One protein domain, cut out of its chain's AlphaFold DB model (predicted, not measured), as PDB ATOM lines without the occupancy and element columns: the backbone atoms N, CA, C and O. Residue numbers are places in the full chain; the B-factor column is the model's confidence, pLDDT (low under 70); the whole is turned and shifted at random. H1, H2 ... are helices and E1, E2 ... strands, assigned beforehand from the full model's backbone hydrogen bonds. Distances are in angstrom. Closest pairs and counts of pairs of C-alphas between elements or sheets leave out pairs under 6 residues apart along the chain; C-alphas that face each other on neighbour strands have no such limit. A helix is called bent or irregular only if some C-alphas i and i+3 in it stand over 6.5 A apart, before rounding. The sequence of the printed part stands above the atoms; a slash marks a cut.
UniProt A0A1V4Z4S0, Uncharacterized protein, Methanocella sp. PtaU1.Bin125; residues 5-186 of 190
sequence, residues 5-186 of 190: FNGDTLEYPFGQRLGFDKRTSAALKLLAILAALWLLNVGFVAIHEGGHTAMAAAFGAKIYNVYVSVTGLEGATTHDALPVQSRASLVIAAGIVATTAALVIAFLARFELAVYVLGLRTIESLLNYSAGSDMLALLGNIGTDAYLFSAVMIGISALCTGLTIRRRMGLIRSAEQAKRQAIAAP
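This is residues 5 to 186 of the 190 residues of an uncharacterized protein of Methanocella sp. PtaU1.Bin125 (UniProt A0A1V4Z4S0). Long helices make a rod in layers: the helical hairpin H2 and H3 packs in the middle between the long helix H1 on one side and the still longer H5 on the other, with short H4 by one end of the hairpin. The strand hairpin E3 and E4 packs on residues 42 to 57 of H1, a tiny hairpin E1 and E2 sits by the other end of H1, and residues 169 to 186 of H5 stick out. The 182 printed residues have four named strands and five named helices, in the order E1 E2 H1 E3 E4 H2 H3 H4 H5, and both two-stranded sheets are antiparallel. The class is mostly helix, and the whole is loose, with a radius of gyration of the C-alphas of 21.3 A and spans of 74 by 36 by 26 A.

E1, residues 9 to 11, and E2, residues 17 to 19, form an antiparallel hairpin, with N 10 and O 18 at 3.1 A. H1, residues 22 to 58, is followed by a second antiparallel hairpin, E3, residues 63 to 68, and E4, residues 75 to 79, with N 67 and O 76 at 2.8 A. The closest C-alphas of H1 and E4 are those of Glu 49 and Thr 77, 5.9 A apart. H2, residues 85 to 108, has a kink of 33 degrees near residue 95. H1 touches H2 with residues 44 to 56 alone, opposite ways at a shallow tilt of 33 degrees, only just short of steep; the closest C-alphas, of His 48 and Gly 95, are 4.1 A apart. H3, residues 112 to 127, forms a helical hairpin with H2 at a shallow tilt of 25 degrees, closest at C-alphas 103 and 115, 5.6 A. H4, residues 134 to 142, touches H2, closest at C-alphas 92 and 134, 5.9 A. H5, residues 145 to 186, touches H3 with its residues 150 to 164 alone, opposite ways at 28 degrees, a shallow tilt, closest at C-alphas 119 and 157, 5.3 A. H2, H3 and H5 are an up and down bundle, each helix running against the one before. H1 and H5 are apart. In H1, H3 and H4 every O i to N i+4 pair is within hydrogen-bond range; H2 has 18 of 20 and H5 37 of 38.

H1 begins at C-alpha 22 (23.272, 35.960, -32.306) and is 52.1 A long. E3 is 14.5 A and E4 13.5 A long, H2 34.4 A and H3 22.7 A. H5, 63.2 A long, ends at C-alpha 186 (47.318, 52.937, -27.782); it is only just irregular, with C-alphas 183 and 186 6.54 A apart.

The two C-alphas farthest apart, of Pro 83 and Pro 186, are 76.3 A apart. The printed part has no cut, and no link is long. Mean pLDDT of the printed part is 88.7; residues 5 to 13, 15 to 24 and 185 to 186 are under 70.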
ATOM      1  N   PHE A   5      27.018  32.181 -46.408       52.31
ATOM      2  CA  PHE A   5      26.744  32.228 -44.979       52.31
ATOM      3  C   PHE A   5      28.028  32.572 -44.223       52.31
ATOM      4  O   PHE A   5      28.893  31.720 -44.033       52.31
ATOM      5  N   ASN A   6      28.137  33.821 -43.769       61.09
ATOM      6  CA  ASN A   6      29.258  34.291 -42.944       61.09
ATOM      7  C   ASN A   6      29.004  34.100 -41.443       61.09
ATOM      8  O   ASN A   6      29.730  34.615 -40.593       61.09
ATOM      9  N   GLY A   7      27.958  33.353 -41.095       55.41
ATOM     10  CA  GLY A   7      27.654  32.997 -39.725       55.41
ATOM     11  C   GLY A   7      26.667  33.931 -39.033       55.41
ATOM     12  O   GLY A   7      25.830  33.431 -38.297       55.41
ATOM     13  N   ASP A   8      26.740  35.241 -39.258       55.59
ATOM     14  CA  ASP A   8      25.795  36.214 -38.674       55.59
ATOM     15  C   ASP A   8      24.823  36.791 -39.711       55.59
ATOM     16  O   ASP A   8      23.756  37.308 -39.372       55.59
ATOM     17  N   THR A   9      25.164  36.635 -40.989       57.56
ATOM     18  CA  THR A   9      24.357  37.046 -42.132       57.56
ATOM     19  C   THR A   9      24.381  35.973 -43.214       57.56
ATOM     20  O   THR A   9      25.378  35.268 -43.406       57.56
ATOM     21  N   LEU A  10      23.266  35.859 -43.933       56.69
ATOM     22  CA  LEU A  10      23.229  35.207 -45.236       56.69
ATOM     23  C   LEU A  10      23.294  36.317 -46.290       56.69
ATOM     24  O   LEU A  10      22.370  37.132 -46.384       56.69
ATOM     25  N   GLU A  11      24.410  36.396 -47.013       64.25
ATOM     26  CA  GLU A  11      24.632  37.420 -48.036       64.25
ATOM     27  C   GLU A  11      24.268  36.872 -49.415       64.25
ATOM     28  O   GLU A  11      24.845  35.884 -49.879       64.25
ATOM     29  N   TYR A  12      23.308  37.516 -50.075       62.97
ATOM     30  CA  TYR A  12      22.930  37.199 -51.450       62.97
ATOM     31  C   TYR A  12      23.652  38.120 -52.445       62.97
ATOM     32  O   TYR A  12      23.903  39.286 -52.126       62.97
ATOM     33  N   PRO A  13      23.920  37.659 -53.684       50.72
ATOM     34  CA  PRO A  13      24.638  38.437 -54.702       50.72
ATOM     35  C   PRO A  13      23.963  39.764 -55.107       50.72
ATOM     36  O   PRO A  13      24.592  40.586 -55.760       50.72
ATOM     37  N   PHE A  14      22.717  40.008 -54.686       70.00
ATOM     38  CA  PHE A  14      21.957  41.233 -54.965       70.00
ATOM     39  C   PHE A  14      21.817  42.165 -53.748       70.00
ATOM     40  O   PHE A  14      20.884  42.959 -53.672       70.00
ATOM     41  N   GLY A  15      22.716  42.058 -52.765       57.44
ATOM     42  CA  GLY A  15      22.797  43.005 -51.647       57.44
ATOM     43  C   GLY A  15      21.755  42.812 -50.540       57.44
ATOM     44  O   GLY A  15      21.776  43.545 -49.553       57.44
ATOM     45  N   GLN A  16      20.876  41.810 -50.642       50.53
ATOM     46  CA  GLN A  16      20.022  41.414 -49.525       50.53
ATOM     47  C   GLN A  16      20.850  40.702 -48.452       50.53
ATOM     48  O   GLN A  16      21.527  39.705 -48.718       50.53
ATOM     49  N   ARG A  17      20.765  41.222 -47.226       54.72
ATOM     50  CA  ARG A  17      21.345  40.632 -46.020       54.72
ATOM     51  C   ARG A  17      20.218  40.225 -45.088       54.72
ATOM     52  O   ARG A  17      19.507  41.086 -44.574       54.72
ATOM     53  N   LEU A  18      20.076  38.926 -44.848       57.12
ATOM     54  CA  LEU A  18      19.267  38.451 -43.729       57.12
ATOM     55  C   LEU A  18      20.164  38.396 -42.493       57.12
ATOM     56  O   LEU A  18      21.106  37.605 -42.454       57.12
ATOM     57  N   GLY A  19      19.901  39.272 -41.522       54.72
ATOM     58  CA  GLY A  19      20.550  39.238 -40.215       54.72
ATOM     59  C   GLY A  19      19.869  38.217 -39.312       54.72
ATOM     60  O   GLY A  19      18.642  38.190 -39.221       54.72
ATOM     61  N   PHE A  20      20.659  37.386 -38.640       58.41
ATOM     62  CA  PHE A  20      20.154  36.470 -37.621       58.41
ATOM     63  C   PHE A  20      20.460  37.030 -36.230       58.41
ATOM     64  O   PHE A  20      21.532  37.594 -36.008       58.41
ATOM     65  N   ASP A  21      19.546  36.846 -35.273       69.62
ATOM     66  CA  ASP A  21      19.878  37.037 -33.857       69.62
ATOM     67  C   ASP A  21      21.093  36.157 -33.507       69.62
ATOM     68  O   ASP A  21      21.202  35.034 -33.998       69.62
ATOM     69  N   LYS A  22      22.008  36.637 -32.657       67.69
ATOM     70  CA  LYS A  22      23.272  35.960 -32.306       67.69
ATOM     71  C   LYS A  22      23.060  34.525 -31.812       67.69
ATOM     72  O   LYS A  22      23.919  33.668 -32.014       67.69
ATOM     73  N   ARG A  23      21.921  34.243 -31.167       65.50
ATOM     74  CA  ARG A  23      21.541  32.884 -30.735       65.50
ATOM     75  C   ARG A  23      21.139  32.000 -31.915       65.50
ATOM     76  O   ARG A  23      21.627  30.878 -32.034       65.50
ATOM     77  N   THR A  24      20.310  32.521 -32.815       64.62
ATOM     78  CA  THR A  24      19.905  31.847 -34.057       64.62
ATOM     79  C   THR A  24      21.102  31.640 -34.990       64.62
ATOM     80  O   THR A  24      21.237  30.586 -35.605       64.62
ATOM     81  N   SER A  25      22.026  32.600 -35.025       72.88
ATOM     82  CA  SER A  25      23.266  32.550 -35.798       72.88
ATOM     83  C   SER A  25      24.220  31.466 -35.273       72.88
ATOM     84  O   SER A  25      24.781  30.696 -36.053       72.88
ATOM     85  N   ALA A  26      24.329  31.308 -33.948       76.25
ATOM     86  CA  ALA A  26      25.084  30.220 -33.324       76.25
ATOM     87  C   ALA A  26      24.471  28.833 -33.591       76.25
ATOM     88  O   ALA A  26      25.197  27.907 -33.955       76.25
ATOM     89  N   ALA A  27      23.148  28.688 -33.463       80.56
ATOM     90  CA  ALA A  27      22.458  27.426 -33.743       80.56
ATOM     91  C   ALA A  27      22.616  26.999 -35.213       80.56
ATOM     92  O   ALA A  27      22.942  25.846 -35.488       80.56
ATOM     93  N   LEU A  28      22.472  27.935 -36.157       82.62
ATOM     94  CA  LEU A  28      22.680  27.674 -37.584       82.62
ATOM     95  C   LEU A  28      24.129  27.281 -37.902       82.62
ATOM     96  O   LEU A  28      24.343  26.347 -38.671       82.62
ATOM     97  N   LYS A  29      25.126  27.929 -37.279       76.94
ATOM     98  CA  LYS A  29      26.543  27.532 -37.404       76.94
ATOM     99  C   LYS A  29      26.764  26.093 -36.941       76.94
ATOM    100  O   LYS A  29      27.430  25.330 -37.635       76.94
ATOM    101  N   LEU A  30      26.204  25.722 -35.789       85.31
ATOM    102  CA  LEU A  30      26.318  24.362 -35.264       85.31
ATOM    103  C   LEU A  30      25.657  23.348 -36.198       85.31
ATOM    104  O   LEU A  30      26.288  22.351 -36.537       85.31
ATOM    105  N   LEU A  31      24.441  23.623 -36.674       89.12
ATOM    106  CA  LEU A  31      23.752  22.754 -37.632       89.12
ATOM    107  C   LEU A  31      24.538  22.602 -38.939       89.12
ATOM    108  O   LEU A  31      24.657  21.490 -39.442       89.12
ATOM    109  N   ALA A  32      25.123  23.683 -39.461       86.56
ATOM    110  CA  ALA A  32      25.954  23.630 -40.661       86.56
ATOM    111  C   ALA A  32      27.222  22.786 -40.453       86.56
ATOM    112  O   ALA A  32      27.584  21.999 -41.326       86.56
ATOM    113  N   ILE A  33      27.874  22.903 -39.291       87.38
ATOM    114  CA  ILE A  33      29.035  22.072 -38.941       87.38
ATOM    115  C   ILE A  33      28.623  20.604 -38.816       87.38
ATOM    116  O   ILE A  33      29.282  19.747 -39.395       87.38
ATOM    117  N   LEU A  34      27.528  20.302 -38.112       91.38
ATOM    118  CA  LEU A  34      27.021  18.935 -37.962       91.38
ATOM    119  C   LEU A  34      26.648  18.318 -39.314       91.38
ATOM    120  O   LEU A  34      27.023  17.180 -39.587       91.38
ATOM    121  N   ALA A  35      25.982  19.079 -40.183       92.06
ATOM    122  CA  ALA A  35      25.661  18.645 -41.537       92.06
ATOM    123  C   ALA A  35      26.928  18.397 -42.368       92.06
ATOM    124  O   ALA A  35      27.008  17.391 -43.066       92.06
ATOM    125  N   ALA A  36      27.940  19.265 -42.269       90.06
ATOM    126  CA  ALA A  36      29.212  19.074 -42.962       90.06
ATOM    127  C   ALA A  36      29.967  17.835 -42.454       90.06
ATOM    128  O   ALA A  36      30.471  17.061 -43.262       90.06
ATOM    129  N   LEU A  37      30.014  17.619 -41.136       93.06
ATOM    130  CA  LEU A  37      30.604  16.422 -40.531       93.06
ATOM    131  C   LEU A  37      29.892  15.153 -41.006       93.06
ATOM    132  O   LEU A  37      30.549  14.198 -41.413       93.06
ATOM    133  N   TRP A  38      28.559  15.166 -41.005       94.69
ATOM    134  CA  TRP A  38      27.749  14.053 -41.486       94.69
ATOM    135  C   TRP A  38      27.978  13.774 -42.977       94.69
ATOM    136  O   TRP A  38      28.257  12.635 -43.344       94.69
ATOM    137  N   LEU A  39      27.960  14.805 -43.831       95.50
ATOM    138  CA  LEU A  39      28.228  14.662 -45.267       95.50
ATOM    139  C   LEU A  39      29.632  14.122 -45.543       95.50
ATOM    140  O   LEU A  39      29.794  13.275 -46.416       95.50
ATOM    141  N   LEU A  40      30.643  14.582 -44.804       95.75
ATOM    142  CA  LEU A  40      32.009  14.068 -44.923       95.75
ATOM    143  C   LEU A  40      32.109  12.611 -44.459       95.75
ATOM    144  O   LEU A  40      32.848  11.838 -45.060       95.75
ATOM    145  N   ASN A  41      31.345  12.223 -43.436       95.50
ATOM    146  CA  ASN A  41      31.296  10.844 -42.957       95.50
ATOM    147  C   ASN A  41      30.629   9.894 -43.967       95.50
ATOM    148  O   ASN A  41      31.165   8.832 -44.268       95.50
ATOM    149  N   VAL A  42      29.486  10.286 -44.534       96.69
ATOM    150  CA  VAL A  42      28.831   9.523 -45.612       96.69
ATOM    151  C   VAL A  42      29.714   9.504 -46.862       96.69
ATOM    152  O   VAL A  42      29.892   8.462 -47.487       96.69
ATOM    153  N   GLY A  43      30.327  10.644 -47.192       96.38
ATOM    154  CA  GLY A  43      31.264  10.782 -48.303       96.38
ATOM    155  C   GLY A  43      32.487   9.877 -48.165       96.38
ATOM    156  O   GLY A  43      32.906   9.295 -49.158       96.38
ATOM    157  N   PHE A  44      33.018   9.695 -46.951       97.31
ATOM    158  CA  PHE A  44      34.085   8.728 -46.680       97.31
ATOM    159  C   PHE A  44      33.688   7.318 -47.128       97.31
ATOM    160  O   PHE A  44      34.406   6.717 -47.922       97.31
ATOM    161  N   VAL A  45      32.531   6.821 -46.678       97.06
ATOM    162  CA  VAL A  45      32.060   5.474 -47.040       97.06
ATOM    163  C   VAL A  45      31.804   5.376 -48.542       97.06
ATOM    164  O   VAL A  45      32.215   4.411 -49.173       97.06
ATOM    165  N   ALA A  46      31.205   6.402 -49.150       97.50
ATOM    166  CA  ALA A  46      30.978   6.423 -50.593       97.50
ATOM    167  C   ALA A  46      32.283   6.374 -51.407       97.50
ATOM    168  O   ALA A  46      32.352   5.678 -52.419       97.50
ATOM    169  N   ILE A  47      33.325   7.085 -50.971       98.00
ATOM    170  CA  ILE A  47      34.651   7.045 -51.602       98.00
ATOM    171  C   ILE A  47      35.291   5.665 -51.418       98.00
ATOM    172  O   ILE A  47      35.871   5.137 -52.365       98.00
ATOM    173  N   HIS A  48      35.167   5.086 -50.222       97.88
ATOM    174  CA  HIS A  48      35.689   3.761 -49.886       97.88
ATOM    175  C   HIS A  48      35.089   2.676 -50.788       97.88
ATOM    176  O   HIS A  48      35.809   2.019 -51.539       97.88
ATOM    177  N   GLU A  49      33.761   2.578 -50.820       97.50
ATOM    178  CA  GLU A  49      33.050   1.634 -51.689       97.50
ATOM    179  C   GLU A  49      33.272   1.933 -53.176       97.50
ATOM    180  O   GLU A  49      33.404   1.026 -54.002       97.50
ATOM    181  N   GLY A  50      33.394   3.215 -53.530       97.50
ATOM    182  CA  GLY A  50      33.778   3.645 -54.871       97.50
ATOM    183  C   GLY A  50      35.147   3.106 -55.295       97.50
ATOM    184  O   GLY A  50      35.314   2.715 -56.451       97.50
ATOM    185  N   GLY A  51      36.107   3.016 -54.368       98.00
ATOM    186  CA  GLY A  51      37.419   2.411 -54.595       98.00
ATOM    187  C   GLY A  51      37.332   0.920 -54.923       98.00
ATOM    188  O   GLY A  51      37.877   0.487 -55.944       98.00
ATOM    189  N   HIS A  52      36.593   0.148 -54.117       97.44
ATOM    190  CA  HIS A  52      36.331  -1.271 -54.401       97.44
ATOM    191  C   HIS A  52      35.660  -1.450 -55.761       97.44
ATOM    192  O   HIS A  52      36.118  -2.232 -56.594       97.44
ATOM    193  N   THR A  53      34.606  -0.672 -56.006       97.75
ATOM    194  CA  THR A  53      33.812  -0.714 -57.236       97.75
ATOM    195  C   THR A  53      34.674  -0.442 -58.463       97.75
ATOM    196  O   THR A  53      34.647  -1.214 -59.423       97.75
ATOM    197  N   ALA A  54      35.467   0.630 -58.432       97.69
ATOM    198  CA  ALA A  54      36.319   1.018 -59.548       97.69
ATOM    199  C   ALA A  54      37.370  -0.056 -59.858       97.69
ATOM    200  O   ALA A  54      37.563  -0.413 -61.021       97.69
ATOM    201  N   MET A  55      38.019  -0.607 -58.828       97.69
ATOM    202  CA  MET A  55      39.039  -1.637 -59.013       97.69
ATOM    203  C   MET A  55      38.440  -2.970 -59.483       97.69
ATOM    204  O   MET A  55      38.988  -3.616 -60.376       97.69
ATOM    205  N   ALA A  56      37.288  -3.373 -58.940       96.38
ATOM    206  CA  ALA A  56      36.591  -4.582 -59.371       96.38
ATOM    207  C   ALA A  56      36.159  -4.477 -60.841       96.38
ATOM    208  O   ALA A  56      36.412  -5.394 -61.628       96.38
ATOM    209  N   ALA A  57      35.599  -3.329 -61.238       96.00
ATOM    210  CA  ALA A  57      35.236  -3.054 -62.625       96.00
ATOM    211  C   ALA A  57      36.463  -3.045 -63.553       96.00
ATOM    212  O   ALA A  57      36.404  -3.600 -64.650       96.00
ATOM    213  N   ALA A  58      37.598  -2.494 -63.104       96.19
ATOM    214  CA  ALA A  58      38.851  -2.516 -63.860       96.19
ATOM    215  C   ALA A  58      39.369  -3.945 -64.116       96.19
ATOM    216  O   ALA A  58      40.004  -4.200 -65.139       96.19
ATOM    217  N   PHE A  59      39.058  -4.896 -63.231       96.00
ATOM    218  CA  PHE A  59      39.344  -6.319 -63.433       96.00
ATOM    219  C   PHE A  59      38.260  -7.087 -64.200       96.00
ATOM    220  O   PHE A  59      38.381  -8.306 -64.354       96.00
ATOM    221  N   GLY A  60      37.240  -6.390 -64.708       93.94
ATOM    222  CA  GLY A  60      36.161  -6.955 -65.512       93.94
ATOM    223  C   GLY A  60      35.036  -7.603 -64.706       93.94
ATOM    224  O   GLY A  60      34.211  -8.296 -65.296       93.94
ATOM    225  N   ALA A  61      34.982  -7.407 -63.383       94.69
ATOM    226  CA  ALA A  61      33.862  -7.897 -62.585       94.69
ATOM    227  C   ALA A  61      32.601  -7.073 -62.858       94.69
ATOM    228  O   ALA A  61      32.646  -5.840 -62.937       94.69
ATOM    229  N   LYS A  62      31.451  -7.745 -62.945       95.81
ATOM    230  CA  LYS A  62      30.159  -7.063 -62.959       95.81
ATOM    231  C   LYS A  62      29.822  -6.583 -61.553       95.81
ATOM    232  O   LYS A  62      29.861  -7.366 -60.606       95.81
ATOM    233  N   ILE A  63      29.460  -5.310 -61.430       97.25
ATOM    234  CA  ILE A  63      28.999  -4.715 -60.171       97.25
ATOM    235  C   ILE A  63      27.482  -4.877 -60.085       97.25
ATOM    236  O   ILE A  63      26.759  -4.454 -60.988       97.25
ATOM    237  N   TYR A  64      27.003  -5.498 -59.011       95.81
ATOM    238  CA  TYR A  64      25.577  -5.718 -58.770       95.81
ATOM    239  C   TYR A  64      24.961  -4.622 -57.915       95.81
ATOM    240  O   TYR A  64      23.848  -4.180 -58.189       95.81
ATOM    241  N   ASN A  65      25.674  -4.204 -56.871       95.31
ATOM    242  CA  ASN A  65      25.186  -3.213 -55.927       95.31
ATOM    243  C   ASN A  65      26.352  -2.481 -55.258       95.31
ATOM    244  O   ASN A  65      27.385  -3.089 -54.976       95.31
ATOM    245  N   VAL A  66      26.140  -1.200 -54.967       96.12
ATOM    246  CA  VAL A  66      27.012  -0.380 -54.124       96.12
ATOM    247  C   VAL A  66      26.115   0.296 -53.099       96.12
ATOM    248  O   VAL A  66      25.283   1.136 -53.444       96.12
ATOM    249  N   TYR A  67      26.249  -0.111 -51.846       96.25
ATOM    250  CA  TYR A  67      25.453   0.387 -50.736       96.25
ATOM    251  C   TYR A  67      26.299   1.290 -49.845       96.25
ATOM    252  O   TYR A  67      27.426   0.955 -49.497       96.25
ATOM    253  N   VAL A  68      25.716   2.419 -49.450       96.56
ATOM    254  CA  VAL A  68      26.276   3.349 -48.469       96.56
ATOM    255  C   VAL A  68      25.167   3.688 -47.489       96.56
ATOM    256  O   VAL A  68      24.101   4.164 -47.894       96.56
ATOM    257  N   SER A  69      25.394   3.449 -46.200       94.94
ATOM    258  CA  SER A  69      24.396   3.763 -45.187       94.94
ATOM    259  C   SER A  69      24.243   5.275 -45.012       94.94
ATOM    260  O   SER A  69      25.208   6.038 -45.056       94.94
ATOM    261  N   VAL A  70      23.011   5.723 -44.751       91.88
ATOM    262  CA  VAL A  70      22.702   7.147 -44.512       91.88
ATOM    263  C   VAL A  70      23.429   7.678 -43.271       91.88
ATOM    264  O   VAL A  70      23.692   8.870 -43.161       91.88
ATOM    265  N   THR A  71      23.789   6.807 -42.331       91.56
ATOM    266  CA  THR A  71      24.588   7.174 -41.155       91.56
ATOM    267  C   THR A  71      26.078   7.316 -41.478       91.56
ATOM    268  O   THR A  71      26.800   7.947 -40.708       91.56
ATOM    269  N   GLY A  72      26.545   6.772 -42.608       88.69
ATOM    270  CA  GLY A  72      27.955   6.747 -42.997       88.69
ATOM    271  C   GLY A  72      28.798   5.817 -42.124       88.69
ATOM    272  O   GLY A  72      29.989   6.063 -41.943       88.69
ATOM    273  N   LEU A  73      28.182   4.793 -41.531       87.75
ATOM    274  CA  LEU A  73      28.863   3.797 -40.693       87.75
ATOM    275  C   LEU A  73      29.187   2.510 -41.451       87.75
ATOM    276  O   LEU A  73      30.155   1.841 -41.113       87.75
ATOM    277  N   GLU A  74      28.400   2.189 -42.475       90.06
ATOM    278  CA  GLU A  74      28.452   0.912 -43.178       90.06
ATOM    279  C   GLU A  74      28.385   1.149 -44.682       90.06
ATOM    280  O   GLU A  74      27.631   2.005 -45.157       90.06
ATOM    281  N   GLY A  75      29.158   0.364 -45.416       93.31
ATOM    282  CA  GLY A  75      29.155   0.304 -46.867       93.31
ATOM    283  C   GLY A  75      29.304  -1.141 -47.314       93.31
ATOM    284  O   GLY A  75      29.741  -1.993 -46.539       93.31
ATOM    285  N   ALA A  76      28.861  -1.431 -48.532       94.25
ATOM    286  CA  ALA A  76      29.110  -2.725 -49.144       94.25
ATOM    287  C   ALA A  76      29.092  -2.629 -50.667       94.25
ATOM    288  O   ALA A  76      28.142  -2.111 -51.262       94.25
ATOM    289  N   THR A  77      30.088  -3.240 -51.298       95.69
ATOM    290  CA  THR A  77      30.147  -3.430 -52.746       95.69
ATOM    291  C   THR A  77      29.958  -4.907 -53.064       95.69
ATOM    292  O   THR A  77      30.706  -5.761 -52.598       95.69
ATOM    293  N   THR A  78      28.950  -5.227 -53.874       95.25
ATOM    294  CA  THR A  78      28.691  -6.595 -54.343       95.25
ATOM    295  C   THR A  78      29.020  -6.699 -55.823       95.25
ATOM    296  O   THR A  78      28.486  -5.947 -56.641       95.25
ATOM    297  N   HIS A  79      29.873  -7.654 -56.176       95.38
ATOM    298  CA  HIS A  79      30.323  -7.882 -57.542       95.38
ATOM    299  C   HIS A  79      30.580  -9.373 -57.798       95.38
ATOM    300  O   HIS A  79      30.578 -10.178 -56.866       95.38
ATOM    301  N   ASP A  80      30.806  -9.743 -59.058       93.12
ATOM    302  CA  ASP A  80      31.207 -11.107 -59.420       93.12
ATOM    303  C   ASP A  80      32.474 -11.558 -58.697       93.12
ATOM    304  O   ASP A  80      33.388 -10.767 -58.447       93.12
ATOM    305  N   ALA A  81      32.567 -12.859 -58.425       89.00
ATOM    306  CA  ALA A  81      33.790 -13.437 -57.895       89.00
ATOM    307  C   ALA A  81      34.963 -13.165 -58.849       89.00
ATOM    308  O   ALA A  81      34.898 -13.424 -60.052       89.00
ATOM    309  N   LEU A  82      36.058 -12.646 -58.296       89.62
ATOM    310  CA  LEU A  82      37.272 -12.407 -59.061       89.62
ATOM    311  C   LEU A  82      38.034 -13.730 -59.213       89.62
ATOM    312  O   LEU A  82      38.277 -14.405 -58.213       89.62
ATOM    313  N   PRO A  83      38.466 -14.102 -60.431       79.25
ATOM    314  CA  PRO A  83      39.052 -15.419 -60.692       79.25
ATOM    315  C   PRO A  83      40.455 -15.600 -60.098       79.25
ATOM    316  O   PRO A  83      40.952 -16.719 -60.023       79.25
ATOM    317  N   VAL A  84      41.119 -14.509 -59.702       89.06
ATOM    318  CA  VAL A  84      42.490 -14.526 -59.180       89.06
ATOM    319  C   VAL A  84      42.512 -13.865 -57.808       89.06
ATOM    320  O   VAL A  84      42.118 -12.707 -57.677       89.06
ATOM    321  N   GLN A  85      43.035 -14.572 -56.803       84.12
ATOM    322  CA  GLN A  85      43.076 -14.096 -55.416       84.12
ATOM    323  C   GLN A  85      43.808 -12.754 -55.269       84.12
ATOM    324  O   GLN A  85      43.339 -11.877 -54.551       84.12
ATOM    325  N   SER A  86      44.902 -12.535 -56.007       87.75
ATOM    326  CA  SER A  86      45.623 -11.253 -55.971       87.75
ATOM    327  C   SER A  86      44.758 -10.066 -56.408       87.75
ATOM    328  O   SER A  86      44.909  -8.971 -55.871       87.75
ATOM    329  N   ARG A  87      43.804 -10.273 -57.326       91.56
ATOM    330  CA  ARG A  87      42.840  -9.234 -57.723       91.56
ATOM    331  C   ARG A  87      41.854  -8.939 -56.601       91.56
ATOM    332  O   ARG A  87      41.539  -7.776 -56.389       91.56
ATOM    333  N   ALA A  88      41.416  -9.959 -55.861       89.12
ATOM    334  CA  ALA A  88      40.568  -9.764 -54.687       89.12
ATOM    335  C   ALA A  88      41.285  -8.936 -53.612       89.12
ATOM    336  O   ALA A  88      40.719  -7.959 -53.130       89.12
ATOM    337  N   SER A  89      42.557  -9.233 -53.317       92.94
ATOM    338  CA  SER A  89      43.364  -8.425 -52.391       92.94
ATOM    339  C   SER A  89      43.490  -6.970 -52.842       92.94
ATOM    340  O   SER A  89      43.349  -6.060 -52.030       92.94
ATOM    341  N   LEU A  90      43.724  -6.734 -54.138       95.00
ATOM    342  CA  LEU A  90      43.819  -5.382 -54.693       95.00
ATOM    343  C   LEU A  90      42.485  -4.634 -54.642       95.00
ATOM    344  O   LEU A  90      42.484  -3.440 -54.363       95.00
ATOM    345  N   VAL A  91      41.360  -5.316 -54.875       96.00
ATOM    346  CA  VAL A  91      40.029  -4.715 -54.723       96.00
ATOM    347  C   VAL A  91      39.775  -4.326 -53.278       96.00
ATOM    348  O   VAL A  91      39.374  -3.191 -53.049       96.00
ATOM    349  N   ILE A  92      40.067  -5.196 -52.309       94.19
ATOM    350  CA  ILE A  92      39.910  -4.868 -50.883       94.19
ATOM    351  C   ILE A  92      40.818  -3.684 -50.508       94.19
ATOM    352  O   ILE A  92      40.374  -2.713 -49.905       94.19
ATOM    353  N   ALA A  93      42.080  -3.684 -50.939       96.38
ATOM    354  CA  ALA A  93      42.975  -2.557 -50.681       96.38
ATOM    355  C   ALA A  93      42.515  -1.249 -51.362       96.38
ATOM    356  O   ALA A  93      42.822  -0.163 -50.868       96.38
ATOM    357  N   ALA A  94      41.779  -1.319 -52.477       97.25
ATOM    358  CA  ALA A  94      41.401  -0.143 -53.257       97.25
ATOM    359  C   ALA A  94      40.496   0.837 -52.499       97.25
ATOM    360  O   ALA A  94      40.655   2.042 -52.691       97.25
ATOM    361  N   GLY A  95      39.599   0.370 -51.623       96.81
ATOM    362  CA  GLY A  95      38.760   1.263 -50.809       96.81
ATOM    363  C   GLY A  95      39.588   2.112 -49.840       96.81
ATOM    364  O   GLY A  95      39.471   3.341 -49.795       96.81
ATOM    365  N   ILE A  96      40.540   1.469 -49.164       96.25
ATOM    366  CA  ILE A  96      41.509   2.115 -48.269       96.25
ATOM    367  C   ILE A  96      42.398   3.103 -49.038       96.25
ATOM    368  O   ILE A  96      42.640   4.228 -48.591       96.25
ATOM    369  N   VAL A  97      42.886   2.705 -50.215       97.81
ATOM    370  CA  VAL A  97      43.715   3.577 -51.059       97.81
ATOM    371  C   VAL A  97      42.911   4.786 -51.543       97.81
ATOM    372  O   VAL A  97      43.435   5.900 -51.529       97.81
ATOM    373  N   ALA A  98      41.643   4.606 -51.919       98.12
ATOM    374  CA  ALA A  98      40.778   5.690 -52.376       98.12
ATOM    375  C   ALA A  98      40.512   6.722 -51.269       98.12
ATOM    376  O   ALA A  98      40.646   7.926 -51.506       98.12
ATOM    377  N   THR A  99      40.201   6.276 -50.050       97.69
ATOM    378  CA  THR A  99      39.984   7.179 -48.904       97.69
ATOM    379  C   THR A  99      41.266   7.893 -48.483       97.69
ATOM    380  O   THR A  99      41.248   9.108 -48.260       97.69
ATOM    381  N   THR A 100      42.404   7.195 -48.496       97.81
ATOM    382  CA  THR A 100      43.721   7.806 -48.253       97.81
ATOM    383  C   THR A 100      44.065   8.846 -49.326       97.81
ATOM    384  O   THR A 100      44.519   9.946 -49.008       97.81
ATOM    385  N   ALA A 101      43.806   8.556 -50.604       98.00
ATOM    386  CA  ALA A 101      44.021   9.508 -51.692       98.00
ATOM    387  C   ALA A 101      43.110  10.740 -51.560       98.00
ATOM    388  O   ALA A 101      43.576  11.871 -51.707       98.00
ATOM    389  N   ALA A 102      41.832  10.547 -51.220       97.50
ATOM    390  CA  ALA A 102      40.896  11.643 -50.979       97.50
ATOM    391  C   ALA A 102      41.335  12.537 -49.812       97.50
ATOM    392  O   ALA A 102      41.258  13.764 -49.910       97.50
ATOM    393  N   LEU A 103      41.866  11.946 -48.737       97.69
ATOM    394  CA  LEU A 103      42.472  12.679 -47.627       97.69
ATOM    395  C   LEU A 103      43.663  13.533 -48.086       97.69
ATOM    396  O   LEU A 103      43.744  14.712 -47.733       97.69
ATOM    397  N   VAL A 104      44.566  12.973 -48.895       97.75
ATOM    398  CA  VAL A 104      45.707  13.721 -49.453       97.75
ATOM    399  C   VAL A 104      45.222  14.875 -50.336       97.75
ATOM    400  O   VAL A 104      45.714  15.996 -50.209       97.75
ATOM    401  N   ILE A 105      44.214  14.649 -51.180       97.62
ATOM    402  CA  ILE A 105      43.615  15.704 -52.008       97.62
ATOM    403  C   ILE A 105      42.996  16.795 -51.127       97.62
ATOM    404  O   ILE A 105      43.250  17.978 -51.359       97.62
ATOM    405  N   ALA A 106      42.246  16.431 -50.084       95.00
ATOM    406  CA  ALA A 106      41.671  17.386 -49.135       95.00
ATOM    407  C   ALA A 106      42.756  18.206 -48.415       95.00
ATOM    408  O   ALA A 106      42.605  19.418 -48.231       95.00
ATOM    409  N   PHE A 107      43.875  17.567 -48.062       94.75
ATOM    410  CA  PHE A 107      45.040  18.225 -47.474       94.75
ATOM    411  C   PHE A 107      45.641  19.268 -48.421       94.75
ATOM    412  O   PHE A 107      45.823  20.427 -48.026       94.75
ATOM    413  N   LEU A 108      45.881  18.892 -49.679       95.19
ATOM    414  CA  LEU A 108      46.425  19.783 -50.710       95.19
ATOM    415  C   LEU A 108      45.464  20.935 -51.042       95.19
ATOM    416  O   LEU A 108      45.892  22.086 -51.136       95.19
ATOM    417  N   ALA A 109      44.162  20.649 -51.120       93.44
ATOM    418  CA  ALA A 109      43.097  21.635 -51.319       93.44
ATOM    419  C   ALA A 109      42.847  22.524 -50.086       93.44
ATOM    420  O   ALA A 109      42.040  23.451 -50.138       93.44
ATOM    421  N   ARG A 110      43.550  22.269 -48.975       90.06
ATOM    422  CA  ARG A 110      43.435  22.992 -47.700       90.06
ATOM    423  C   ARG A 110      42.040  22.917 -47.076       90.06
ATOM    424  O   ARG A 110      41.666  23.804 -46.308       90.06
ATOM    425  N   PHE A 111      41.300  21.845 -47.337       91.00
ATOM    426  CA  PHE A 111      39.989  21.638 -46.737       91.00
ATOM    427  C   PHE A 111      40.125  21.017 -45.337       91.00
ATOM    428  O   PHE A 111      39.998  19.810 -45.152       91.00
ATOM    429  N   GLU A 112      40.398  21.858 -44.335       90.12
ATOM    430  CA  GLU A 112      40.792  21.428 -42.979       90.12
ATOM    431  C   GLU A 112      39.793  20.466 -42.323       90.12
ATOM    432  O   GLU A 112      40.196  19.439 -41.787       90.12
ATOM    433  N   LEU A 113      38.493  20.771 -42.406       89.50
ATOM    434  CA  LEU A 113      37.452  19.927 -41.816       89.50
ATOM    435  C   LEU A 113      37.426  18.528 -42.449       89.50
ATOM    436  O   LEU A 113      37.343  17.536 -41.730       89.50
ATOM    437  N   ALA A 114      37.552  18.448 -43.777       91.88
ATOM    438  CA  ALA A 114      37.608  17.178 -44.492       91.88
ATOM    439  C   ALA A 114      38.852  16.371 -44.116       91.88
ATOM    440  O   ALA A 114      38.738  15.171 -43.897       91.88
ATOM    441  N   VAL A 115      40.012  17.019 -43.961       94.12
ATOM    442  CA  VAL A 115      41.238  16.336 -43.515       94.12
ATOM    443  C   VAL A 115      41.034  15.669 -42.157       94.12
ATOM    444  O   VAL A 115      41.424  14.519 -41.983       94.12
ATOM    445  N   TYR A 116      40.398  16.354 -41.204       93.62
ATOM    446  CA  TYR A 116      40.160  15.783 -39.879       93.62
ATOM    447  C   TYR A 116      39.189  14.603 -39.915       93.62
ATOM    448  O   TYR A 116      39.480  13.562 -39.328       93.62
ATOM    449  N   VAL A 117      38.060  14.744 -40.615       94.44
ATOM    450  CA  VAL A 117      37.038  13.686 -40.675       94.44
ATOM    451  C   VAL A 117      37.546  12.475 -41.453       94.44
ATOM    452  O   VAL A 117      37.509  11.360 -40.935       94.44
ATOM    453  N   LEU A 118      38.061  12.690 -42.667       95.75
ATOM    454  CA  LEU A 118      38.585  11.612 -43.506       95.75
ATOM    455  C   LEU A 118      39.796  10.951 -42.848       95.75
ATOM    456  O   LEU A 118      39.893   9.730 -42.861       95.75
ATOM    457  N   GLY A 119      40.688  11.730 -42.229       95.62
ATOM    458  CA  GLY A 119      41.858  11.209 -41.525       95.62
ATOM    459  C   GLY A 119      41.476  10.275 -40.383       95.62
ATOM    460  O   GLY A 119      41.977   9.154 -40.319       95.62
ATOM    461  N   LEU A 120      40.547  10.700 -39.521       94.81
ATOM    462  CA  LEU A 120      40.088   9.880 -38.400       94.81
ATOM    463  C   LEU A 120      39.390   8.597 -38.881       94.81
ATOM    464  O   LEU A 120      39.739   7.515 -38.415       94.81
ATOM    465  N   ARG A 121      38.461   8.702 -39.840       94.94
ATOM    466  CA  ARG A 121      37.723   7.542 -40.378       94.94
ATOM    467  C   ARG A 121      38.628   6.559 -41.121       94.94
ATOM    468  O   ARG A 121      38.470   5.351 -40.978       94.94
ATOM    469  N   THR A 122      39.621   7.061 -41.858       95.56
ATOM    470  CA  THR A 122      40.611   6.209 -42.536       95.56
ATOM    471  C   THR A 122      41.450   5.444 -41.513       95.56
ATOM    472  O   THR A 122      41.617   4.235 -41.644       95.56
ATOM    473  N   ILE A 123      41.931   6.110 -40.455       96.62
ATOM    474  CA  ILE A 123      42.709   5.458 -39.387       96.62
ATOM    475  C   ILE A 123      41.863   4.418 -38.640       96.62
ATOM    476  O   ILE A 123      42.348   3.322 -38.378       96.62
ATOM    477  N   GLU A 124      40.606   4.734 -38.323       94.88
ATOM    478  CA  GLU A 124      39.670   3.788 -37.705       94.88
ATOM    479  C   GLU A 124      39.509   2.522 -38.561       94.88
ATOM    480  O   GLU A 124      39.674   1.415 -38.053       94.88
ATOM    481  N   SER A 125      39.264   2.682 -39.867       93.38
ATOM    482  CA  SER A 125      39.132   1.562 -40.808       93.38
ATOM    483  C   SER A 125      40.408   0.708 -40.876       93.38
ATOM    484  O   SER A 125      40.354  -0.518 -40.786       93.38
ATOM    485  N   LEU A 126      41.578   1.351 -40.918       96.25
ATOM    486  CA  LEU A 126      42.892   0.696 -40.951       96.25
ATOM    487  C   LEU A 126      43.254  -0.077 -39.673       96.25
ATOM    488  O   LEU A 126      44.099  -0.978 -39.718       96.25
ATOM    489  N   LEU A 127      42.646   0.277 -38.541       96.06
ATOM    490  CA  LEU A 127      42.813  -0.404 -37.255       96.06
ATOM    491  C   LEU A 127      41.730  -1.463 -37.000       96.06
ATOM    492  O   LEU A 127      41.829  -2.220 -36.032       96.06
ATOM    493  N   ASN A 128      40.704  -1.539 -37.847       95.12
ATOM    494  CA  ASN A 128      39.581  -2.438 -37.649       95.12
ATOM    495  C   ASN A 128      39.859  -3.831 -38.236       95.12
ATOM    496  O   ASN A 128      39.665  -4.049 -39.426       95.12
ATOM    497  N   TYR A 129      40.222  -4.800 -37.395       94.38
ATOM    498  CA  TYR A 129      40.387  -6.220 -37.767       94.38
ATOM    499  C   TYR A 129      39.219  -7.103 -37.290       94.38
ATOM    500  O   TYR A 129      39.390  -8.300 -37.050       94.38
ATOM    501  N   SER A 130      38.036  -6.518 -37.088       94.31
ATOM    502  CA  SER A 130      36.834  -7.279 -36.730       94.31
ATOM    503  C   SER A 130      36.283  -8.084 -37.914       94.31
ATOM    504  O   SER A 130      36.677  -7.902 -39.067       94.31
ATOM    505  N   ALA A 131      35.379  -9.024 -37.628       92.25
ATOM    506  CA  ALA A 131      34.801  -9.886 -38.652       92.25
ATOM    507  C   ALA A 131      34.086  -9.062 -39.735       92.25
ATOM    508  O   ALA A 131      33.256  -8.214 -39.423       92.25
ATOM    509  N   GLY A 132      34.398  -9.341 -41.004       86.94
ATOM    510  CA  GLY A 132      33.824  -8.630 -42.148       86.94
ATOM    511  C   GLY A 132      34.526  -7.322 -42.522       86.94
ATOM    512  O   GLY A 132      34.086  -6.677 -43.465       86.94
ATOM    513  N   SER A 133      35.607  -6.933 -41.836       92.88
ATOM    514  CA  SER A 133      36.386  -5.754 -42.221       92.88
ATOM    515  C   SER A 133      37.389  -6.041 -43.344       92.88
ATOM    516  O   SER A 133      37.921  -7.149 -43.476       92.88
ATOM    517  N   ASP A 134      37.731  -4.994 -44.093       94.44
ATOM    518  CA  ASP A 134      38.754  -5.049 -45.138       94.44
ATOM    519  C   ASP A 134      40.115  -5.485 -44.609       94.44
ATOM    520  O   ASP A 134      40.804  -6.279 -45.244       94.44
ATOM    521  N   MET A 135      40.515  -4.994 -43.433       96.44
ATOM    522  CA  MET A 135      41.828  -5.323 -42.884       96.44
ATOM    523  C   MET A 135      41.920  -6.778 -42.436       96.44
ATOM    524  O   MET A 135      42.976  -7.392 -42.603       96.44
ATOM    525  N   LEU A 136      40.828  -7.363 -41.932       95.88
ATOM    526  CA  LEU A 136      40.790  -8.796 -41.651       95.88
ATOM    527  C   LEU A 136      40.832  -9.614 -42.950       95.88
ATOM    528  O   LEU A 136      41.563 -10.603 -43.030       95.88
ATOM    529  N   ALA A 137      40.102  -9.187 -43.983       93.62
ATOM    530  CA  ALA A 137      40.122  -9.844 -45.289       93.62
ATOM    531  C   ALA A 137      41.506  -9.754 -45.963       93.62
ATOM    532  O   ALA A 137      41.987 -10.734 -46.536       93.62
ATOM    533  N   LEU A 138      42.194  -8.613 -45.846       95.25
ATOM    534  CA  LEU A 138      43.578  -8.450 -46.295       95.25
ATOM    535  C   LEU A 138      44.531  -9.338 -45.501       95.25
ATOM    536  O   LEU A 138      45.341 -10.029 -46.112       95.25
ATOM    537  N   LEU A 139      44.411  -9.389 -44.174       95.75
ATOM    538  CA  LEU A 139      45.229 -10.273 -43.341       95.75
ATOM    539  C   LEU A 139      45.079 -11.744 -43.761       95.75
ATOM    540  O   LEU A 139      46.074 -12.460 -43.843       95.75
ATOM    541  N   GLY A 140      43.863 -12.182 -44.101       93.38
ATOM    542  CA  GLY A 140      43.620 -13.527 -44.629       93.38
ATOM    543  C   GLY A 140      44.242 -13.790 -46.008       93.38
ATOM    544  O   GLY A 140      44.592 -14.929 -46.309       93.38
ATOM    545  N   ASN A 141      44.407 -12.755 -46.838       92.06
ATOM    546  CA  ASN A 141      44.879 -12.894 -48.219       92.06
ATOM    547  C   ASN A 141      46.384 -12.662 -48.409       92.06
ATOM    548  O   ASN A 141      46.994 -13.320 -49.249       92.06
ATOM    549  N   ILE A 142      46.971 -11.704 -47.690       93.00
ATOM    550  CA  ILE A 142      48.387 -11.311 -47.821       93.00
ATOM    551  C   ILE A 142      49.180 -11.500 -46.520       93.00
ATOM    552  O   ILE A 142      50.359 -11.167 -46.458       93.00
ATOM    553  N   GLY A 143      48.561 -12.050 -45.471       93.38
ATOM    554  CA  GLY A 143      49.235 -12.337 -44.210       93.38
ATOM    555  C   GLY A 143      49.730 -11.077 -43.501       93.38
ATOM    556  O   GLY A 143      49.076 -10.032 -43.500       93.38
ATOM    557  N   THR A 144      50.908 -11.175 -42.884       94.25
ATOM    558  CA  THR A 144      51.493 -10.110 -42.053       94.25
ATOM    559  C   THR A 144      51.764  -8.811 -42.810       94.25
ATOM    560  O   THR A 144      51.838  -7.753 -42.184       94.25
ATOM    561  N   ASP A 145      51.850  -8.858 -44.140       94.19
ATOM    562  CA  ASP A 145      52.031  -7.672 -44.980       94.19
ATOM    563  C   ASP A 145      50.841  -6.703 -44.875       94.19
ATOM    564  O   ASP A 145      51.009  -5.497 -45.066       94.19
ATOM    565  N   ALA A 146      49.658  -7.186 -44.472       95.12
ATOM    566  CA  ALA A 146      48.505  -6.341 -44.165       95.12
ATOM    567  C   ALA A 146      48.793  -5.342 -43.027       95.12
ATOM    568  O   ALA A 146      48.350  -4.193 -43.092       95.12
ATOM    569  N   TYR A 147      49.584  -5.733 -42.019       95.69
ATOM    570  CA  TYR A 147      49.976  -4.827 -40.935       95.69
ATOM    571  C   TYR A 147      50.916  -3.734 -41.428       95.69
ATOM    572  O   TYR A 147      50.759  -2.576 -41.043       95.69
ATOM    573  N   LEU A 148      51.869  -4.078 -42.300       96.50
ATOM    574  CA  LEU A 148      52.772  -3.097 -42.896       96.50
ATOM    575  C   LEU A 148      51.997  -2.122 -43.788       96.50
ATOM    576  O   LEU A 148      52.184  -0.910 -43.676       96.50
ATOM    577  N   PHE A 149      51.086  -2.635 -44.618       96.19
ATOM    578  CA  PHE A 149      50.192  -1.815 -45.430       96.19
ATOM    579  C   PHE A 149      49.382  -0.840 -44.563       96.19
ATOM    580  O   PHE A 149      49.403   0.366 -44.814       96.19
ATOM    581  N   SER A 150      48.748  -1.336 -43.496       96.94
ATOM    582  CA  SER A 150      47.995  -0.493 -42.562       96.94
ATOM    583  C   SER A 150      48.876   0.556 -41.885       96.94
ATOM    584  O   SER A 150      48.540   1.740 -41.902       96.94
ATOM    585  N   ALA A 151      50.052   0.172 -41.382       97.25
ATOM    586  CA  ALA A 151      50.984   1.094 -40.737       97.25
ATOM    587  C   ALA A 151      51.418   2.237 -41.671       97.25
ATOM    588  O   ALA A 151      51.457   3.397 -41.249       97.25
ATOM    589  N   VAL A 152      51.692   1.941 -42.947       97.69
ATOM    590  CA  VAL A 152      52.044   2.959 -43.949       97.69
ATOM    591  C   VAL A 152      50.875   3.916 -44.192       97.69
ATOM    592  O   VAL A 152      51.065   5.135 -44.151       97.69
ATOM    593  N   MET A 153      49.663   3.395 -44.396       97.88
ATOM    594  CA  MET A 153      48.480   4.224 -44.658       97.88
ATOM    595  C   MET A 153      48.080   5.073 -43.439       97.88
ATOM    596  O   MET A 153      47.724   6.250 -43.588       97.88
ATOM    597  N   ILE A 154      48.227   4.533 -42.223       97.81
ATOM    598  CA  ILE A 154      48.066   5.285 -40.969       97.81
ATOM    599  C   ILE A 154      49.107   6.401 -40.900       97.81
ATOM    600  O   ILE A 154      48.754   7.538 -40.591       97.81
ATOM    601  N   GLY A 155      50.371   6.115 -41.224       97.81
ATOM    602  CA  GLY A 155      51.448   7.106 -41.235       97.81
ATOM    603  C   GLY A 155      51.153   8.288 -42.161       97.81
ATOM    604  O   GLY A 155      51.272   9.442 -41.745       97.81
ATOM    605  N   ILE A 156      50.690   8.017 -43.385       97.62
ATOM    606  CA  ILE A 156      50.276   9.056 -44.345       97.62
ATOM    607  C   ILE A 156      49.109   9.879 -43.782       97.62
ATOM    608  O   ILE A 156      49.144  11.116 -43.805       97.62
ATOM    609  N   SER A 157      48.096   9.203 -43.238       97.06
ATOM    610  CA  SER A 157      46.890   9.851 -42.717       97.06
ATOM    611  C   SER A 157      47.181  10.736 -41.503       97.06
ATOM    612  O   SER A 157      46.733  11.888 -41.429       97.06
ATOM    613  N   ALA A 158      47.997  10.234 -40.576       96.75
ATOM    614  CA  ALA A 158      48.454  10.957 -39.398       96.75
ATOM    615  C   ALA A 158      49.334  12.154 -39.777       96.75
ATOM    616  O   ALA A 158      49.186  13.226 -39.190       96.75
ATOM    617  N   LEU A 159      50.197  12.018 -40.790       97.31
ATOM    618  CA  LEU A 159      51.032  13.117 -41.274       97.31
ATOM    619  C   LEU A 159      50.188  14.254 -41.868       97.31
ATOM    620  O   LEU A 159      50.364  15.409 -41.473       97.31
ATOM    621  N   CYS A 160      49.241  13.947 -42.761       96.62
ATOM    622  CA  CYS A 160      48.346  14.950 -43.358       96.62
ATOM    623  C   CYS A 160      47.538  15.692 -42.284       96.62
ATOM    624  O   CYS A 160      47.442  16.927 -42.280       96.62
ATOM    625  N   THR A 161      47.005  14.932 -41.328       94.25
ATOM    626  CA  THR A 161      46.240  15.459 -40.196       94.25
ATOM    627  C   THR A 161      47.118  16.342 -39.306       94.25
ATOM    628  O   THR A 161      46.792  17.506 -39.066       94.25
ATOM    629  N   GLY A 162      48.280  15.843 -38.883       94.31
ATOM    630  CA  GLY A 162      49.207  16.547 -37.996       94.31
ATOM    631  C   GLY A 162      49.756  17.841 -38.597       94.31
ATOM    632  O   GLY A 162      49.811  18.868 -37.913       94.31
ATOM    633  N   LEU A 163      50.098  17.844 -39.889       95.12
ATOM    634  CA  LEU A 163      50.533  19.055 -40.593       95.12
ATOM    635  C   LEU A 163      49.416  20.104 -40.678       95.12
ATOM    636  O   LEU A 163      49.682  21.299 -40.516       95.12
ATOM    637  N   THR A 164      48.168  19.673 -40.864       93.44
ATOM    638  CA  THR A 164      47.001  20.571 -40.875       93.44
ATOM    639  C   THR A 164      46.777  21.207 -39.504       93.44
ATOM    640  O   THR A 164      46.643  22.432 -39.418       93.44
ATOM    641  N   ILE A 165      46.850  20.417 -38.425       91.00
ATOM    642  CA  ILE A 165      46.757  20.925 -37.045       91.00
ATOM    643  C   ILE A 165      47.880  21.933 -36.776       91.00
ATOM    644  O   ILE A 165      47.622  23.042 -36.302       91.00
ATOM    645  N   ARG A 166      49.129  21.592 -37.124       92.81
ATOM    646  CA  ARG A 166      50.288  22.478 -36.935       92.81
ATOM    647  C   ARG A 166      50.095  23.820 -37.639       92.81
ATOM    648  O   ARG A 166      50.354  24.863 -37.034       92.81
ATOM    649  N   ARG A 167      49.617  23.807 -38.886       88.62
ATOM    650  CA  ARG A 167      49.316  25.030 -39.644       88.62
ATOM    651  C   ARG A 167      48.252  25.868 -38.940       88.62
ATOM    652  O   ARG A 167      48.448  27.070 -38.760       88.62
ATOM    653  N   ARG A 168      47.155  25.242 -38.502       84.25
ATOM    654  CA  ARG A 168      46.053  25.941 -37.832       84.25
ATOM    655  C   ARG A 168      46.490  26.580 -36.515       84.25
ATOM    656  O   ARG A 168      46.164  27.739 -36.267       84.25
ATOM    657  N   MET A 169      47.276  25.866 -35.710       84.75
ATOM    658  CA  MET A 169      47.847  26.410 -34.473       84.75
ATOM    659  C   MET A 169      48.761  27.613 -34.738       84.75
ATOM    660  O   MET A 169      48.732  28.574 -33.974       84.75
ATOM    661  N   GLY A 170      49.548  27.585 -35.820       85.56
ATOM    662  CA  GLY A 170      50.378  28.720 -36.228       85.56
ATOM    663  C   GLY A 170      49.552  29.980 -36.497       85.56
ATOM    664  O   GLY A 170      49.849  31.033 -35.939       85.56
ATOM    665  N   LEU A 171      48.467  29.851 -37.267       81.06
ATOM    666  CA  LEU A 171      47.561  30.966 -37.569       81.06
ATOM    667  C   LEU A 171      46.912  31.553 -36.310       81.06
ATOM    668  O   LEU A 171      46.827  32.773 -36.178       81.06
ATOM    669  N   ILE A 172      46.490  30.697 -35.374       82.75
ATOM    670  CA  ILE A 172      45.901  31.136 -34.100       82.75
ATOM    671  C   ILE A 172      46.925  31.942 -33.294       82.75
ATOM    672  O   ILE A 172      46.621  33.050 -32.857       82.75
ATOM    673  N   ARG A 173      48.159  31.440 -33.161       87.88
ATOM    674  CA  ARG A 173      49.230  32.144 -32.435       87.88
ATOM    675  C   ARG A 173      49.548  33.503 -33.058       87.88
ATOM    676  O   ARG A 173      49.679  34.484 -32.330       87.88
ATOM    677  N   SER A 174      49.632  33.583 -34.387       85.62
ATOM    678  CA  SER A 174      49.868  34.852 -35.086       85.62
ATOM    679  C   SER A 174      48.718  35.845 -34.890       85.62
ATOM    680  O   SER A 174      48.965  37.025 -34.649       85.62
ATOM    681  N   ALA A 175      47.466  35.379 -34.924       82.12
ATOM    682  CA  ALA A 175      46.299  36.224 -34.667       82.12
ATOM    683  C   ALA A 175      46.266  36.745 -33.219       82.12
ATOM    684  O   ALA A 175      45.968  37.916 -32.983       82.12
ATOM    685  N   GLU A 176      46.616  35.903 -32.244       85.56
ATOM    686  CA  GLU A 176      46.730  36.310 -30.841       85.56
ATOM    687  C   GLU A 176      47.835  37.349 -30.629       85.56
ATOM    688  O   GLU A 176      47.624  38.327 -29.910       85.56
ATOM    689  N   GLN A 177      48.995  37.173 -31.268       88.38
ATOM    690  CA  GLN A 177      50.093  38.141 -31.216       88.38
ATOM    691  C   GLN A 177      49.688  39.489 -31.821       88.38
ATOM    692  O   GLN A 177      49.885  40.520 -31.177       88.38
ATOM    693  N   ALA A 178      49.051  39.485 -32.994       84.62
ATOM    694  CA  ALA A 178      48.550  40.701 -33.632       84.62
ATOM    695  C   ALA A 178      47.521  41.424 -32.747       84.62
ATOM    696  O   ALA A 178      47.594  42.639 -32.562       84.62
ATOM    697  N   LYS A 179      46.603  40.676 -32.118       87.19
ATOM    698  CA  LYS A 179      45.622  41.238 -31.180       87.19
ATOM    699  C   LYS A 179      46.293  41.876 -29.960       87.19
ATOM    700  O   LYS A 179      45.891  42.959 -29.546       87.19
ATOM    701  N   ARG A 180      47.321  41.236 -29.390       86.06
ATOM    702  CA  ARG A 180      48.083  41.788 -28.254       86.06
ATOM    703  C   ARG A 180      48.827  43.071 -28.634       86.06
ATOM    704  O   ARG A 180      48.790  44.029 -27.871       86.06
ATOM    705  N   GLN A 181      49.446  43.113 -29.815       85.50
ATOM    706  CA  GLN A 181      50.133  44.309 -30.319       85.50
ATOM    707  C   GLN A 181      49.164  45.474 -30.563       85.50
ATOM    708  O   GLN A 181      49.459  46.600 -30.172       85.50
ATOM    709  N   ALA A 182      47.981  45.203 -31.122       80.88
ATOM    710  CA  ALA A 182      46.952  46.221 -31.341       80.88
ATOM    711  C   ALA A 182      46.416  46.833 -30.031       80.88
ATOM    712  O   ALA A 182      46.074  48.010 -30.003       80.88
ATOM    713  N   ILE A 183      46.363  46.055 -28.944       80.81
ATOM    714  CA  ILE A 183      45.954  46.539 -27.613       80.81
ATOM    715  C   ILE A 183      47.081  47.334 -26.931       80.81
ATOM    716  O   ILE A 183      46.800  48.280 -26.201       80.81
ATOM    717  N   ALA A 184      48.347  46.980 -27.168       73.31
ATOM    718  CA  ALA A 184      49.500  47.670 -26.581       73.31
ATOM    719  C   ALA A 184      49.832  49.011 -27.271       73.31
ATOM    720  O   ALA A 184      50.321  49.929 -26.616       73.31
ATOM    721  N   ALA A 185      49.542  49.148 -28.568       61.41
ATOM    722  CA  ALA A 185      49.808  50.359 -29.351       61.41
ATOM    723  C   ALA A 185      49.172  51.667 -28.807       61.41
ATOM    724  O   ALA A 185      49.876  52.674 -28.780       61.41
ATOM    725  N   PRO A 186      47.908  51.709 -28.333       58.06
ATOM    726  CA  PRO A 186      47.318  52.937 -27.782       58.06
ATOM    727  C   PRO A 186      47.849  53.338 -26.394       58.06
ATOM    728  O   PRO A 186      47.615  54.464 -25.976       58.06
TER     729      PRO A 186